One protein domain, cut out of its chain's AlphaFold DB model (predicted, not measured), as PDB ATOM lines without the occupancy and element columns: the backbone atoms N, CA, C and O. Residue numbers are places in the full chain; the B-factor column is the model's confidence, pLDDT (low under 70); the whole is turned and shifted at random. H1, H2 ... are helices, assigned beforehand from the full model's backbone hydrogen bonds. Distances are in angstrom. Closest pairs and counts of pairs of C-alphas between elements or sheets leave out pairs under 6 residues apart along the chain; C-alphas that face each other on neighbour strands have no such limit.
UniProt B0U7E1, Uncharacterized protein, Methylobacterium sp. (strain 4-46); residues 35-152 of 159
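AT A GLANCE: This is residues 35 to 152 of the 159 residues of an uncharacterized protein of Methylobacterium sp. (strain 4-46) (UniProt B0U7E1). What shape do these atoms make? A long helical hairpin, H2 and H3 side by side, makes a rod, and H1 crosses the far part of H3 at the end of the rod away from the hairpin's turn. What is it built of? The printed part has 118 residues with three named helices in the order H1, H2, H3 and no named strand, an all helix domain. How large is it? It is extended, with a radius of gyration of the C-alphas of 21.3 A and spans of 71 by 29 by 16 A.

HOW THE PARTS SIT: How does H1, residues 35 to 58, stand to H3, residues 107 to 152? They touch, closest at the C-alphas of Ser 46 and Asn 140, 5.9 A apart, and H3 does so with residues 133 to 150 alone. They run the same way at a shallow tilt of 34 degrees, only just short of steep. Where is H2, residues 63 to 101? H2 is apart from H1. It forms a helical hairpin with H3: they touch, closest at the C-alphas of Leu 101 and Val 110, 6.2 A apart, and run opposite ways at a shallow tilt of 3 degrees. What do the backbones show? In H1, H2 and H3 every O i to N i+4 pair is within hydrogen-bond range.

IN THESE COORDINATES: Where does H1 begin? C-alpha 35 is at (170.231, 168.056, 125.399), and H1 is 34.7 A long. How long are H2 and H3? H2 measures 57.6 A from C-alpha 63 to C-alpha 101, and H3 66.8 A, to C-alpha 152 at (182.503, 185.671, 102.299).

THE WHOLE: How far does it reach? The C-alphas of Arg 60 and Thr 106, the two farthest apart, are 71.1 A apart. Are there cuts or long links? The printed part has no cut, and both links are tight. Where is confidence low? The mean pLDDT of the printed part is 75.7, and 27 residues are under 70, among them residues 35 to 45 and 101 to 105.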
ATOM      1  N   ARG A  35     171.215 167.052 125.819       57.06
ATOM      2  CA  ARG A  35     170.231 168.056 125.399       57.06
ATOM      3  C   ARG A  35     170.577 169.452 125.930       57.06
ATOM      4  O   ARG A  35     170.530 170.408 125.167       57.06
ATOM      5  N   THR A  36     171.009 169.562 127.186       56.94
ATOM      6  CA  THR A  36     171.480 170.825 127.779       56.94
ATOM      7  C   THR A  36     172.733 171.355 127.087       56.94
ATOM      8  O   THR A  36     172.819 172.547 126.801       56.94
ATOM      9  N   LEU A  37     173.693 170.483 126.761       63.06
ATOM     10  CA  LEU A  37     174.891 170.872 126.012       63.06
ATOM     11  C   LEU A  37     174.547 171.381 124.606       63.06
ATOM     12  O   LEU A  37     175.075 172.412 124.200       63.06
ATOM     13  N   MET A  38     173.611 170.730 123.907       66.75
ATOM     14  CA  MET A  38     173.122 171.198 122.603       66.75
ATOM     15  C   MET A  38     172.440 172.570 122.690       66.75
ATOM     16  O   MET A  38     172.648 173.408 121.818       66.75
ATOM     17  N   ILE A  39     171.666 172.834 123.750       63.38
ATOM     18  CA  ILE A  39     171.045 174.150 123.976       63.38
ATOM     19  C   ILE A  39     172.117 175.217 124.223       63.38
ATOM     20  O   ILE A  39     172.066 176.278 123.609       63.38
ATOM     21  N   ASN A  40     173.110 174.939 125.072       63.28
ATOM     22  CA  ASN A  40     174.205 175.878 125.333       63.28
ATOM     23  C   ASN A  40     175.026 176.180 124.075       63.28
ATOM     24  O   ASN A  40     175.392 177.329 123.831       63.28
ATOM     25  N   GLU A  41     175.288 175.168 123.252       67.81
ATOM     26  CA  GLU A  41     175.972 175.354 121.978       67.81
ATOM     27  C   GLU A  41     175.132 176.196 121.004       67.81
ATOM     28  O   GLU A  41     175.653 177.128 120.390       67.81
ATOM     29  N   ALA A  42     173.822 175.948 120.917       65.88
ATOM     30  CA  ALA A  42     172.907 176.755 120.112       65.88
ATOM     31  C   ALA A  42     172.836 178.218 120.590       65.88
ATOM     32  O   ALA A  42     172.835 179.135 119.765       65.88
ATOM     33  N   LEU A  43     172.836 178.455 121.906       65.00
ATOM     34  CA  LEU A  43     172.871 179.798 122.495       65.00
ATOM     35  C   LEU A  43     174.181 180.528 122.173       65.00
ATOM     36  O   LEU A  43     174.151 181.687 121.764       65.00
ATOM     37  N   SER A  44     175.322 179.846 122.295       63.91
ATOM     38  CA  SER A  44     176.636 180.407 121.955       63.91
ATOM     39  C   SER A  44     176.716 180.819 120.480       63.91
ATOM     40  O   SER A  44     177.122 181.936 120.154       63.91
ATOM     41  N   ARG A  45     176.236 179.961 119.570       67.06
ATOM     42  CA  ARG A  45     176.193 180.278 118.134       67.06
ATOM     43  C   ARG A  45     175.198 181.405 117.817       67.06
ATOM     44  O   ARG A  45     175.492 182.254 116.979       67.06
ATOM     45  N   SER A  46     174.086 181.488 118.548       70.88
ATOM     46  CA  SER A  46     173.140 182.610 118.443       70.88
ATOM     47  C   SER A  46     173.789 183.940 118.838       70.88
ATOM     48  O   SER A  46     173.616 184.937 118.139       70.88
ATOM     49  N   ALA A  47     174.591 183.956 119.907       64.75
ATOM     50  CA  ALA A  47     175.350 185.138 120.314       64.75
ATOM     51  C   ALA A  47     176.391 185.544 119.254       64.75
ATOM     52  O   ALA A  47     176.510 186.726 118.929       64.75
ATOM     53  N   ALA A  48     177.096 184.575 118.661       67.31
ATOM     54  CA  ALA A  48     178.040 184.835 117.575       67.31
ATOM     55  C   ALA A  48     177.352 185.428 116.329       67.31
ATOM     56  O   ALA A  48     177.829 186.418 115.772       67.31
ATOM     57  N   ASN A  49     176.196 184.887 115.933       70.62
ATOM     58  CA  ASN A  49     175.395 185.410 114.824       70.62
ATOM     59  C   ASN A  49     174.877 186.832 115.095       70.62
ATOM     60  O   ASN A  49     174.886 187.673 114.194       70.62
ATOM     61  N   ALA A  50     174.465 187.123 116.332       68.62
ATOM     62  CA  ALA A  50     174.040 188.462 116.731       68.62
ATOM     63  C   ALA A  50     175.188 189.475 116.599       68.62
ATOM     64  O   ALA A  50     175.013 190.526 115.984       68.62
ATOM     65  N   LEU A  51     176.383 189.136 117.093       69.50
ATOM     66  CA  LEU A  51     177.576 189.976 116.948       69.50
ATOM     67  C   LEU A  51     177.961 190.187 115.476       69.50
ATOM     68  O   LEU A  51     178.267 191.311 115.081       69.50
ATOM     69  N   GLY A  52     177.901 189.138 114.651       65.06
ATOM     70  CA  GLY A  52     178.156 189.237 113.212       65.06
ATOM     71  C   GLY A  52     177.149 190.137 112.490       65.06
ATOM     72  O   GLY A  52     177.535 190.970 111.674       65.06
ATOM     73  N   THR A  53     175.867 190.043 112.845       65.94
ATOM     74  CA  THR A  53     174.813 190.909 112.291       65.94
ATOM     75  C   THR A  53     175.048 192.374 112.660       65.94
ATOM     76  O   THR A  53     174.931 193.249 111.805       65.94
ATOM     77  N   VAL A  54     175.453 192.653 113.906       73.19
ATOM     78  CA  VAL A  54     175.833 194.007 114.342       73.19
ATOM     79  C   VAL A  54     177.022 194.538 113.539       73.19
ATOM     80  O   VAL A  54     176.999 195.697 113.132       73.19
ATOM     81  N   GLN A  55     178.034 193.710 113.255       73.88
ATOM     82  CA  GLN A  55     179.163 194.116 112.409       73.88
ATOM     83  C   GLN A  55     178.721 194.464 110.983       73.88
ATOM     84  O   GLN A  55     179.117 195.509 110.473       73.88
ATOM     85  N   VAL A  56     177.860 193.648 110.363       69.94
ATOM     86  CA  VAL A  56     177.316 193.924 109.019       69.94
ATOM     87  C   VAL A  56     176.515 195.230 109.002       69.94
ATOM     88  O   VAL A  56     176.697 196.053 108.109       69.94
ATOM     89  N   LEU A  57     175.677 195.471 110.014       73.81
ATOM     90  CA  LEU A  57     174.891 196.705 110.131       73.81
ATOM     91  C   LEU A  57     175.751 197.946 110.423       73.81
ATOM     92  O   LEU A  57     175.400 199.048 110.009       73.81
ATOM     93  N   ALA A  58     176.885 197.793 111.108       74.56
ATOM     94  CA  ALA A  58     177.839 198.882 111.312       74.56
ATOM     95  C   ALA A  58     178.588 199.250 110.017       74.56
ATOM     96  O   ALA A  58     179.033 200.386 109.859       74.56
ATOM     97  N   MET A  59     178.677 198.320 109.061       73.50
ATOM     98  CA  MET A  59     179.397 198.471 107.794       73.50
ATOM     99  C   MET A  59     178.550 199.105 106.675       73.50
ATOM    100  O   MET A  59     178.803 198.870 105.499       73.50
ATOM    101  N   ARG A  60     177.575 199.949 107.053       69.12
ATOM    102  CA  ARG A  60     176.681 200.723 106.171       69.12
ATOM    103  C   ARG A  60     175.866 199.812 105.222       69.12
ATOM    104  O   ARG A  60     176.238 199.642 104.064       69.12
ATOM    105  N   PRO A  61     174.757 199.225 105.708       70.69
ATOM    106  CA  PRO A  61     174.040 198.164 105.011       70.69
ATOM    107  C   PRO A  61     173.338 198.678 103.752       70.69
ATOM    108  O   PRO A  61     172.758 199.767 103.749       70.69
ATOM    109  N   ASP A  62     173.365 197.869 102.695       78.88
ATOM    110  CA  ASP A  62     172.532 198.084 101.514       78.88
ATOM    111  C   ASP A  62     171.046 197.732 101.805       78.88
ATOM    112  O   ASP A  62     170.751 197.022 102.777       78.88
ATOM    113  N   PRO A  63     170.088 198.229 100.997       78.31
ATOM    114  CA  PRO A  63     168.663 197.937 101.176       78.31
ATOM    115  C   PRO A  63     168.298 196.445 101.107       78.31
ATOM    116  O   PRO A  63     167.389 196.021 101.821       78.31
ATOM    117  N   ASP A  64     169.010 195.644 100.309       79.88
ATOM    118  CA  ASP A  64     168.751 194.206 100.161       79.88
ATOM    119  C   ASP A  64     169.144 193.450 101.441       79.88
ATOM    120  O   ASP A  64     168.438 192.556 101.896       79.88
ATOM    121  N   THR A  65     170.233 193.860 102.093       79.88
ATOM    122  CA  THR A  65     170.698 193.347 103.388       79.88
ATOM    123  C   THR A  65     169.676 193.602 104.498       79.88
ATOM    124  O   THR A  65     169.486 192.745 105.363       79.88
ATOM    125  N   LEU A  66     168.989 194.749 104.473       79.38
ATOM    126  CA  LEU A  66     167.886 195.028 105.396       79.38
ATOM    127  C   LEU A  66     166.636 194.204 105.056       79.38
ATOM    128  O   LEU A  66     165.999 193.686 105.971       79.38
ATOM    129  N   GLY A  67     166.313 194.045 103.768       82.50
ATOM    130  CA  GLY A  67     165.217 193.190 103.301       82.50
ATOM    131  C   GLY A  67     165.381 191.735 103.746       82.50
ATOM    132  O   GLY A  67     164.490 191.191 104.397       82.50
ATOM    133  N   ASP A  68     166.563 191.154 103.517       78.75
ATOM    134  CA  ASP A  68     166.916 189.795 103.949       78.75
ATOM    135  C   ASP A  68     166.700 189.606 105.467       78.75
ATOM    136  O   ASP A  68     166.180 188.581 105.914       78.75
ATOM    137  N   LEU A  69     167.088 190.599 106.282       80.56
ATOM    138  CA  LEU A  69     166.909 190.561 107.738       80.56
ATOM    139  C   LEU A  69     165.432 190.599 108.139       80.56
ATOM    140  O   LEU A  69     165.026 189.853 109.035       80.56
ATOM    141  N   PHE A  70     164.624 191.435 107.485       79.06
ATOM    142  CA  PHE A  70     163.183 191.482 107.735       79.06
ATOM    143  C   PHE A  70     162.498 190.168 107.360       79.06
ATOM    144  O   PHE A  70     161.684 189.672 108.142       79.06
ATOM    145  N   ASP A  71     162.870 189.560 106.236       80.31
ATOM    146  CA  ASP A  71     162.326 188.271 105.807       80.31
ATOM    147  C   ASP A  71     162.669 187.155 106.804       80.31
ATOM    148  O   ASP A  71     161.807 186.357 107.189       80.31
ATOM    149  N   MET A  72     163.907 187.134 107.312       82.69
ATOM    150  CA  MET A  72     164.317 186.193 108.359       82.69
ATOM    151  C   MET A  72     163.551 186.400 109.670       82.69
ATOM    152  O   MET A  72     163.130 185.424 110.301       82.69
ATOM    153  N   GLN A  73     163.334 187.651 110.084       81.56
ATOM    154  CA  GLN A  73     162.540 187.967 111.274       81.56
ATOM    155  C   GLN A  73     161.067 187.572 111.106       81.56
ATOM    156  O   GLN A  73     160.476 187.008 112.030       81.56
ATOM    157  N   ALA A  74     160.479 187.805 109.931       78.62
ATOM    158  CA  ALA A  74     159.109 187.407 109.626       78.62
ATOM    159  C   ALA A  74     158.938 185.879 109.662       78.62
ATOM    160  O   ALA A  74     157.995 185.377 110.278       78.62
ATOM    161  N   ALA A  75     159.881 185.130 109.081       81.50
ATOM    162  CA  ALA A  75     159.875 183.667 109.098       81.50
ATOM    163  C   ALA A  75     160.011 183.089 110.518       81.50
ATOM    164  O   ALA A  75     159.326 182.122 110.867       81.50
ATOM    165  N   LEU A  76     160.860 183.694 111.358       82.88
ATOM    166  CA  LEU A  76     160.982 183.335 112.773       82.88
ATOM    167  C   LEU A  76     159.661 183.551 113.514       82.88
ATOM    168  O   LEU A  76     159.195 182.659 114.224       82.88
ATOM    169  N   LEU A  77     159.042 184.717 113.327       81.56
ATOM    170  CA  LEU A  77     157.787 185.057 113.987       81.56
ATOM    171  C   LEU A  77     156.651 184.116 113.575       81.56
ATOM    172  O   LEU A  77     155.863 183.698 114.421       81.56
ATOM    173  N   GLU A  78     156.576 183.744 112.297       84.81
ATOM    174  CA  GLU A  78     155.570 182.792 111.824       84.81
ATOM    175  C   GLU A  78     155.754 181.409 112.455       84.81
ATOM    176  O   GLU A  78     154.793 180.828 112.961       84.81
ATOM    177  N   ARG A  79     156.989 180.902 112.520       82.50
ATOM    178  CA  ARG A  79     157.253 179.634 113.212       82.50
ATOM    179  C   ARG A  79     156.937 179.707 114.699       82.50
ATOM    180  O   ARG A  79     156.353 178.771 115.232       82.50
ATOM    181  N   PHE A  80     157.260 180.813 115.363       81.69
ATOM    182  CA  PHE A  80     156.907 181.005 116.768       81.69
ATOM    183  C   PHE A  80     155.386 180.947 116.982       81.69
ATOM    184  O   PHE A  80     154.910 180.189 117.823       81.69
ATOM    185  N   ARG A  81     154.602 181.632 116.138       83.44
ATOM    186  CA  ARG A  81     153.130 181.546 116.170       83.44
ATOM    187  C   ARG A  81     152.606 180.130 115.948       83.44
ATOM    188  O   ARG A  81     151.562 179.770 116.486       83.44
ATOM    189  N   GLN A  82     153.271 179.327 115.121       86.62
ATOM    190  CA  GLN A  82     152.902 177.921 114.924       86.62
ATOM    191  C   GLN A  82     153.144 177.089 116.187       86.62
ATOM    192  O   GLN A  82     152.273 176.298 116.545       86.62
ATOM    193  N   LEU A  83     154.263 177.303 116.888       81.88
ATOM    194  CA  LEU A  83     154.532 176.654 118.175       81.88
ATOM    195  C   LEU A  83     153.486 177.040 119.228       81.88
ATOM    196  O   LEU A  83     152.947 176.159 119.893       81.88
ATOM    197  N   ASP A  84     153.160 178.328 119.345       82.56
ATOM    198  CA  ASP A  84     152.155 178.809 120.301       82.56
ATOM    199  C   ASP A  84     150.768 178.217 120.024       82.56
ATOM    200  O   ASP A  84     150.095 177.756 120.946       82.56
ATOM    201  N   ARG A  85     150.348 178.173 118.752       89.50
ATOM    202  CA  ARG A  85     149.077 177.541 118.358       89.50
ATOM    203  C   ARG A  85     149.055 176.060 118.717       89.50
ATOM    204  O   ARG A  85     148.130 175.622 119.390       89.50
ATOM    205  N   ALA A  86     150.097 175.311 118.351       85.44
ATOM    206  CA  ALA A  86     150.185 173.885 118.657       85.44
ATOM    207  C   ALA A  86     150.143 173.607 120.170       85.44
ATOM    208  O   ALA A  86     149.536 172.629 120.612       85.44
ATOM    209  N   TRP A  87     150.754 174.482 120.971       81.38
ATOM    210  CA  TRP A  87     150.704 174.403 122.424       81.38
ATOM    211  C   TRP A  87     149.290 174.631 122.970       81.38
ATOM    212  O   TRP A  87     148.792 173.815 123.749       81.38
ATOM    213  N   ILE A  88     148.619 175.706 122.542       89.69
ATOM    214  CA  ILE A  88     147.247 176.028 122.962       89.69
ATOM    215  C   ILE A  88     146.271 174.924 122.543       89.69
ATOM    216  O   ILE A  88     145.435 174.506 123.349       89.69
ATOM    217  N   ASP A  89     146.396 174.416 121.318       91.38
ATOM    218  CA  ASP A  89     145.561 173.329 120.808       91.38
ATOM    219  C   ASP A  89     145.754 172.058 121.644       91.38
ATOM    220  O   ASP A  89     144.778 171.438 122.072       91.38
ATOM    221  N   GLY A  90     147.003 171.709 121.968       85.50
ATOM    222  CA  GLY A  90     147.317 170.575 122.836       85.50
ATOM    223  C   GLY A  90     146.751 170.728 124.251       85.50
ATOM    224  O   GLY A  90     146.145 169.795 124.779       85.50
ATOM    225  N   LEU A  91     146.875 171.912 124.858       85.88
ATOM    226  CA  LEU A  91     146.275 172.195 126.167       85.88
ATOM    227  C   LEU A  91     144.746 172.102 126.131       85.88
ATOM    228  O   LEU A  91     144.137 171.579 127.066       85.88
ATOM    229  N   THR A  92     144.128 172.573 125.050       90.44
ATOM    230  CA  THR A  92     142.676 172.507 124.857       90.44
ATOM    231  C   THR A  92     142.202 171.056 124.762       90.44
ATOM    232  O   THR A  92     141.227 170.688 125.418       90.44
ATOM    233  N   GLN A  93     142.924 170.204 124.030       87.25
ATOM    234  CA  GLN A  93     142.635 168.766 123.949       87.25
ATOM    235  C   GLN A  93     142.754 168.080 125.317       87.25
ATOM    236  O   GLN A  93     141.873 167.312 125.705       87.25
ATOM    237  N   LEU A  94     143.789 168.409 126.096       85.19
ATOM    238  CA  LEU A  94     143.953 167.916 127.466       85.19
ATOM    239  C   LEU A  94     142.805 168.350 128.388       85.19
ATOM    240  O   LEU A  94     142.314 167.550 129.188       85.19
ATOM    241  N   ALA A  95     142.347 169.598 128.273       78.81
ATOM    242  CA  ALA A  95     141.215 170.099 129.047       78.81
ATOM    243  C   ALA A  95     139.914 169.354 128.701       78.81
ATOM    244  O   ALA A  95     139.179 168.949 129.605       78.81
ATOM    245  N   GLN A  96     139.658 169.111 127.413       83.81
ATOM    246  CA  GLN A  96     138.506 168.331 126.949       83.81
ATOM    247  C   GLN A  96     138.560 166.884 127.451       83.81
ATOM    248  O   GLN A  96     137.571 166.386 127.992       83.81
ATOM    249  N   ALA A  97     139.722 166.232 127.359       81.38
ATOM    250  CA  ALA A  97     139.921 164.886 127.887       81.38
ATOM    251  C   ALA A  97     139.645 164.829 129.400       81.38
ATOM    252  O   ALA A  97     138.967 163.921 129.875       81.38
ATOM    253  N   ARG A  98     140.086 165.837 130.163       75.62
ATOM    254  CA  ARG A  98     139.840 165.914 131.609       75.62
ATOM    255  C   ARG A  98     138.373 166.124 131.978       75.62
ATOM    256  O   ARG A  98     137.927 165.576 132.983       75.62
ATOM    257  N   LEU A  99     137.621 166.888 131.188       77.50
ATOM    258  CA  LEU A  99     136.176 167.028 131.384       77.50
ATOM    259  C   LEU A  99     135.453 165.696 131.151       77.50
ATOM    260  O   LEU A  99     134.601 165.334 131.958       77.50
ATOM    261  N   ALA A 100     135.859 164.930 130.134       74.38
ATOM    262  CA  ALA A 100     135.290 163.613 129.851       74.38
ATOM    263  C   ALA A 100     135.531 162.586 130.979       74.38
ATOM    264  O   ALA A 100     134.669 161.748 131.232       74.38
ATOM    265  N   LEU A 101     136.652 162.668 131.714       68.31
ATOM    266  CA  LEU A 101     136.872 161.827 132.905       68.31
ATOM    267  C   LEU A 101     135.855 162.082 134.019       68.31
ATOM    268  O   LEU A 101     135.511 161.162 134.757       68.31
ATOM    269  N   ARG A 102     135.394 163.328 134.174       61.75
ATOM    270  CA  ARG A 102     134.475 163.708 135.256       61.75
ATOM    271  C   ARG A 102     133.098 163.047 135.107       61.75
ATOM    272  O   ARG A 102     132.360 162.982 136.084       61.75
ATOM    273  N   GLU A 103     132.782 162.530 133.920       63.88
ATOM    274  CA  GLU A 103     131.557 161.777 133.625       63.88
ATOM    275  C   GLU A 103     131.719 160.246 133.755       63.88
ATOM    276  O   GLU A 103     130.745 159.505 133.608       63.88
ATOM    277  N   ALA A 104     132.922 159.730 134.045       62.19
ATOM    278  CA  ALA A 104     133.168 158.288 134.112       62.19
ATOM    279  C   ALA A 104     132.643 157.651 135.419       62.19
ATOM    280  O   ALA A 104     132.936 158.097 136.525       62.19
ATOM    281  N   ASN A 105     131.899 156.547 135.291       59.75
ATOM    282  CA  ASN A 105     131.069 155.977 136.365       59.75
ATOM    283  C   ASN A 105     131.786 154.957 137.294       59.75
ATOM    284  O   ASN A 105     131.148 154.362 138.159       59.75
ATOM    285  N   THR A 106     133.096 154.697 137.132       70.81
ATOM    286  CA  THR A 106     133.851 153.733 137.971       70.81
ATOM    287  C   THR A 106     135.308 154.145 138.234       70.81
ATOM    288  O   THR A 106     136.035 154.526 137.320       70.81
ATOM    289  N   ILE A 107     135.771 153.986 139.486       68.12
ATOM    290  CA  ILE A 107     137.109 154.402 139.977       68.12
ATOM    291  C   ILE A 107     138.268 153.805 139.156       68.12
ATOM    292  O   ILE A 107     139.254 154.489 138.895       68.12
ATOM    293  N   SER A 108     138.144 152.554 138.696       70.12
ATOM    294  CA  SER A 108     139.179 151.904 137.872       70.12
ATOM    295  C   SER A 108     139.392 152.606 136.525       70.12
ATOM    296  O   SER A 108     140.529 152.754 136.091       70.12
ATOM    297  N   LYS A 109     138.315 153.082 135.879       68.75
ATOM    298  CA  LYS A 109     138.406 153.816 134.604       68.75
ATOM    299  C   LYS A 109     138.980 155.215 134.793       68.75
ATOM    300  O   LYS A 109     139.726 155.681 133.940       68.75
ATOM    301  N   VAL A 110     138.662 155.851 135.922       73.12
ATOM    302  CA  VAL A 110     139.228 157.153 136.290       73.12
ATOM    303  C   VAL A 110     140.751 157.048 136.410       73.12
ATOM    304  O   VAL A 110     141.452 157.837 135.790       73.12
ATOM    305  N   MET A 111     141.270 156.029 137.103       75.25
ATOM    306  CA  MET A 111     142.720 155.822 137.244       75.25
ATOM    307  C   MET A 111     143.430 155.569 135.904       75.25
ATOM    308  O   MET A 111     144.438 156.210 135.614       75.25
ATOM    309  N   GLU A 112     142.906 154.679 135.054       77.00
ATOM    310  CA  GLU A 112     143.482 154.428 133.720       77.00
ATOM    311  C   GLU A 112     143.501 155.695 132.851       77.00
ATOM    312  O   GLU A 112     144.495 155.997 132.185       77.00
ATOM    313  N   GLN A 113     142.415 156.471 132.877       74.81
ATOM    314  CA  GLN A 113     142.322 157.708 132.111       74.81
ATOM    315  C   GLN A 113     143.213 158.826 132.679       74.81
ATOM    316  O   GLN A 113     143.719 159.632 131.897       74.81
ATOM    317  N   GLU A 114     143.465 158.871 133.991       75.62
ATOM    318  CA  GLU A 114     144.406 159.821 134.600       75.62
ATOM    319  C   GLU A 114     145.855 159.535 134.184       75.62
ATOM    320  O   GLU A 114     146.578 160.462 133.810       75.62
ATOM    321  N   PHE A 115     146.270 158.265 134.154       75.56
ATOM    322  CA  PHE A 115     147.586 157.886 133.625       75.56
ATOM    323  C   PHE A 115     147.728 158.227 132.139       75.56
ATOM    324  O   PHE A 115     148.769 158.730 131.714       75.56
ATOM    325  N   ASN A 116     146.673 158.013 131.350       80.25
ATOM    326  CA  ASN A 116     146.658 158.396 129.942       80.25
ATOM    327  C   ASN A 116     146.781 159.922 129.758       80.25
ATOM    328  O   ASN A 116     147.577 160.383 128.943       80.25
ATOM    329  N   LEU A 117     146.058 160.716 130.555       80.00
ATOM    330  CA  LEU A 117     146.178 162.180 130.578       80.00
ATOM    331  C   LEU A 117     147.595 162.638 130.931       80.00
ATOM    332  O   LEU A 117     148.121 163.549 130.293       80.00
ATOM    333  N   LEU A 118     148.223 162.006 131.925       72.88
ATOM    334  CA  LEU A 118     149.595 162.318 132.314       72.88
ATOM    335  C   LEU A 118     150.581 162.002 131.179       72.88
ATOM    336  O   LEU A 118     151.466 162.807 130.892       72.88
ATOM    337  N   GLY A 119     150.392 160.875 130.488       75.88
ATOM    338  CA  GLY A 119     151.166 160.516 129.298       75.88
ATOM    339  C   GLY A 119     150.990 161.515 128.148       75.88
ATOM    340  O   GLY A 119     151.974 161.930 127.529       75.88
ATOM    341  N   GLN A 120     149.758 161.964 127.895       75.69
ATOM    342  CA  GLN A 120     149.458 162.990 126.890       75.69
ATOM    343  C   GLN A 120     150.090 164.337 127.244       75.69
ATOM    344  O   GLN A 120     150.698 164.971 126.383       75.69
ATOM    345  N   PHE A 121     150.026 164.747 128.512       73.81
ATOM    346  CA  PHE A 121     150.687 165.961 128.989       73.81
ATOM    347  C   PHE A 121     152.210 165.884 128.827       73.81
ATOM    348  O   PHE A 121     152.823 166.799 128.280       73.81
ATOM    349  N   GLY A 122     152.825 164.772 129.243       74.38
ATOM    350  CA  GLY A 122     154.263 164.550 129.081       74.38
ATOM    351  C   GLY A 122     154.695 164.586 127.613       74.38
ATOM    352  O   GLY A 122     155.699 165.214 127.275       74.38
ATOM    353  N   THR A 123     153.894 163.991 126.727       82.00
ATOM    354  CA  THR A 123     154.115 164.029 125.274       82.00
ATOM    355  C   THR A 123     154.007 165.452 124.725       82.00
ATOM    356  O   THR A 123     154.868 165.873 123.954       82.00
ATOM    357  N   LEU A 124     153.006 166.228 125.157       78.50
ATOM    358  CA  LEU A 124     152.835 167.626 124.752       78.50
ATOM    359  C   LEU A 124     154.058 168.477 125.133       78.50
ATOM    360  O   LEU A 124     154.588 169.209 124.298       78.50
ATOM    361  N   VAL A 125     154.556 168.333 126.365       74.31
ATOM    362  CA  VAL A 125     155.760 169.036 126.837       74.31
ATOM    363  C   VAL A 125     157.001 168.607 126.049       74.31
ATOM    364  O   VAL A 125     157.777 169.455 125.602       74.31
ATOM    365  N   ALA A 126     157.195 167.305 125.827       73.75
ATOM    366  CA  ALA A 126     158.329 166.795 125.057       73.75
ATOM    367  C   ALA A 126     158.322 167.303 123.603       73.75
ATOM    368  O   ALA A 126     159.377 167.672 123.068       73.75
ATOM    369  N   ASN A 127     157.142 167.376 122.984       78.38
ATOM    370  CA  ASN A 127     156.955 167.945 121.653       78.38
ATOM    371  C   ASN A 127     157.284 169.440 121.641       78.38
ATOM    372  O   ASN A 127     158.044 169.879 120.779       78.38
ATOM    373  N   GLN A 128     156.816 170.206 122.631       79.81
ATOM    374  CA  GLN A 128     157.115 171.637 122.736       79.81
ATOM    375  C   GLN A 128     158.623 171.904 122.835       79.81
ATOM    376  O   GLN A 128     159.155 172.754 122.120       79.81
ATOM    377  N   ILE A 129     159.340 171.138 123.664       76.38
ATOM    378  CA  ILE A 129     160.801 171.251 123.802       76.38
ATOM    379  C   ILE A 129     161.502 170.908 122.482       76.38
ATOM    380  O   ILE A 129     162.440 171.593 122.078       76.38
ATOM    381  N   THR A 130     161.070 169.843 121.804       79.75
ATOM    382  CA  THR A 130     161.671 169.398 120.535       79.75
ATOM    383  C   THR A 130     161.457 170.423 119.425       79.75
ATOM    384  O   THR A 130     162.414 170.806 118.755       79.75
ATOM    385  N   ASN A 131     160.237 170.940 119.291       78.06
ATOM    386  CA  ASN A 131     159.897 171.951 118.295       78.06
ATOM    387  C   ASN A 131     160.633 173.273 118.554       78.06
ATOM    388  O   ASN A 131     161.111 173.910 117.618       78.06
ATOM    389  N   THR A 132     160.798 173.657 119.824       74.38
ATOM    390  CA  THR A 132     161.573 174.851 120.203       74.38
ATOM    391  C   THR A 132     163.059 174.685 119.877       74.38
ATOM    392  O   THR A 132     163.682 175.604 119.348       74.38
ATOM    393  N   ALA A 133     163.635 173.507 120.131       75.56
ATOM    394  CA  ALA A 133     165.021 173.220 119.760       75.56
ATOM    395  C   ALA A 133     165.230 173.275 118.234       75.56
ATOM    396  O   ALA A 133     166.197 173.878 117.773       75.56
ATOM    397  N   ALA A 134     164.293 172.728 117.456       77.88
ATOM    398  CA  ALA A 134     164.327 172.801 115.996       77.88
ATOM    399  C   ALA A 134     164.206 174.247 115.475       77.88
ATOM    400  O   ALA A 134     164.858 174.619 114.496       77.88
ATOM    401  N   LEU A 135     163.406 175.089 116.142       79.06
ATOM    402  CA  LEU A 135     163.327 176.517 115.833       79.06
ATOM    403  C   LEU A 135     164.684 177.204 116.036       79.06
ATOM    404  O   LEU A 135     165.151 177.891 115.128       79.06
ATOM    405  N   LEU A 136     165.330 176.980 117.185       75.31
ATOM    406  CA  LEU A 136     166.651 177.538 117.499       75.31
ATOM    407  C   LEU A 136     167.714 177.104 116.487       75.31
ATOM    408  O   LEU A 136     168.479 177.936 115.998       75.31
ATOM    409  N   GLU A 137     167.746 175.820 116.137       76.50
ATOM    410  CA  GLU A 137     168.686 175.297 115.145       76.50
ATOM    411  C   GLU A 137     168.479 175.951 113.777       76.50
ATOM    412  O   GLU A 137     169.434 176.412 113.153       76.50
ATOM    413  N   SER A 138     167.227 176.073 113.337       81.38
ATOM    414  CA  SER A 138     166.911 176.695 112.055       81.38
ATOM    415  C   SER A 138     167.273 178.175 112.000       81.38
ATOM    416  O   SER A 138     167.732 178.635 110.955       81.38
ATOM    417  N   VAL A 139     167.065 178.918 113.089       77.38
ATOM    418  CA  VAL A 139     167.510 180.314 113.200       77.38
ATOM    419  C   VAL A 139     169.025 180.363 113.075       77.38
ATOM    420  O   VAL A 139     169.562 181.114 112.264       77.38
ATOM    421  N   ASN A 140     169.721 179.516 113.828       76.69
ATOM    422  CA  ASN A 140     171.170 179.517 113.856       76.69
ATOM    423  C   ASN A 140     171.799 179.181 112.493       76.69
ATOM    424  O   ASN A 140     172.744 179.849 112.077       76.69
ATOM    425  N   VAL A 141     171.269 178.176 111.790       80.00
ATOM    426  CA  VAL A 141     171.712 177.808 110.436       80.00
ATOM    427  C   VAL A 141     171.394 178.918 109.433       80.00
ATOM    428  O   VAL A 141     172.258 179.264 108.628       80.00
ATOM    429  N   GLY A 142     170.195 179.508 109.498       80.69
ATOM    430  CA  GLY A 142     169.782 180.591 108.602       80.69
ATOM    431  C   GLY A 142     170.686 181.820 108.707       80.69
ATOM    432  O   GLY A 142     171.214 182.282 107.695       80.69
ATOM    433  N   TYR A 143     170.939 182.291 109.931       77.06
ATOM    434  CA  TYR A 143     171.834 183.426 110.166       77.06
ATOM    435  C   TYR A 143     173.290 183.111 109.813       77.06
ATOM    436  O   TYR A 143     173.940 183.941 109.183       77.06
ATOM    437  N   ALA A 144     173.803 181.923 110.152       78.00
ATOM    438  CA  ALA A 144     175.174 181.544 109.804       78.00
ATOM    439  C   ALA A 144     175.385 181.503 108.280       78.00
ATOM    440  O   ALA A 144     176.385 182.018 107.776       78.00
ATOM    441  N   TYR A 145     174.426 180.940 107.535       81.25
ATOM    442  CA  TYR A 145     174.453 180.929 106.073       81.25
ATOM    443  C   TYR A 145     174.448 182.349 105.497       81.25
ATOM    444  O   TYR A 145     175.330 182.701 104.711       81.25
ATOM    445  N   TRP A 146     173.507 183.193 105.924       82.25
ATOM    446  CA  TRP A 146     173.432 184.584 105.471       82.25
ATOM    447  C   TRP A 146     174.705 185.371 105.783       82.25
ATOM    448  O   TRP A 146     175.246 186.037 104.901       82.25
ATOM    449  N   LEU A 147     175.247 185.220 106.993       80.69
ATOM    450  CA  LEU A 147     176.470 185.896 107.409       80.69
ATOM    451  C   LEU A 147     177.666 185.450 106.560       80.69
ATOM    452  O   LEU A 147     178.421 186.290 106.076       80.69
ATOM    453  N   SER A 148     177.809 184.144 106.307       79.56
ATOM    454  CA  SER A 148     178.856 183.626 105.417       79.56
ATOM    455  C   SER A 148     178.740 184.165 103.991       79.56
ATOM    456  O   SER A 148     179.759 184.437 103.363       79.56
ATOM    457  N   ARG A 149     177.519 184.397 103.489       80.38
ATOM    458  CA  ARG A 149     177.292 185.001 102.171       80.38
ATOM    459  C   ARG A 149     177.671 186.480 102.148       80.38
ATOM    460  O   ARG A 149     178.206 186.933 101.144       80.38
ATOM    461  N   LYS A 150     177.408 187.231 103.221       79.88
ATOM    462  CA  LYS A 150     177.708 188.674 103.291       79.88
ATOM    463  C   LYS A 150     179.184 188.960 103.600       79.88
ATOM    464  O   LYS A 150     179.745 189.876 103.015       79.88
ATOM    465  N   ILE A 151     179.826 188.164 104.461       70.81
ATOM    466  CA  ILE A 151     181.251 188.314 104.825       70.81
ATOM    467  C   ILE A 151     182.176 187.597 103.827       70.81
ATOM    468  O   ILE A 151     183.285 188.055 103.571       70.81
ATOM    469  N   GLY A 152     181.735 186.470 103.260       59.56
ATOM    470  CA  GLY A 152     182.503 185.671 102.299       59.56
ATOM    471  C   GLY A 152     182.326 186.082 100.835       59.56
ATOM    472  O   GLY A 152     183.031 185.550  99.979       59.56
TER     473      GLY A 152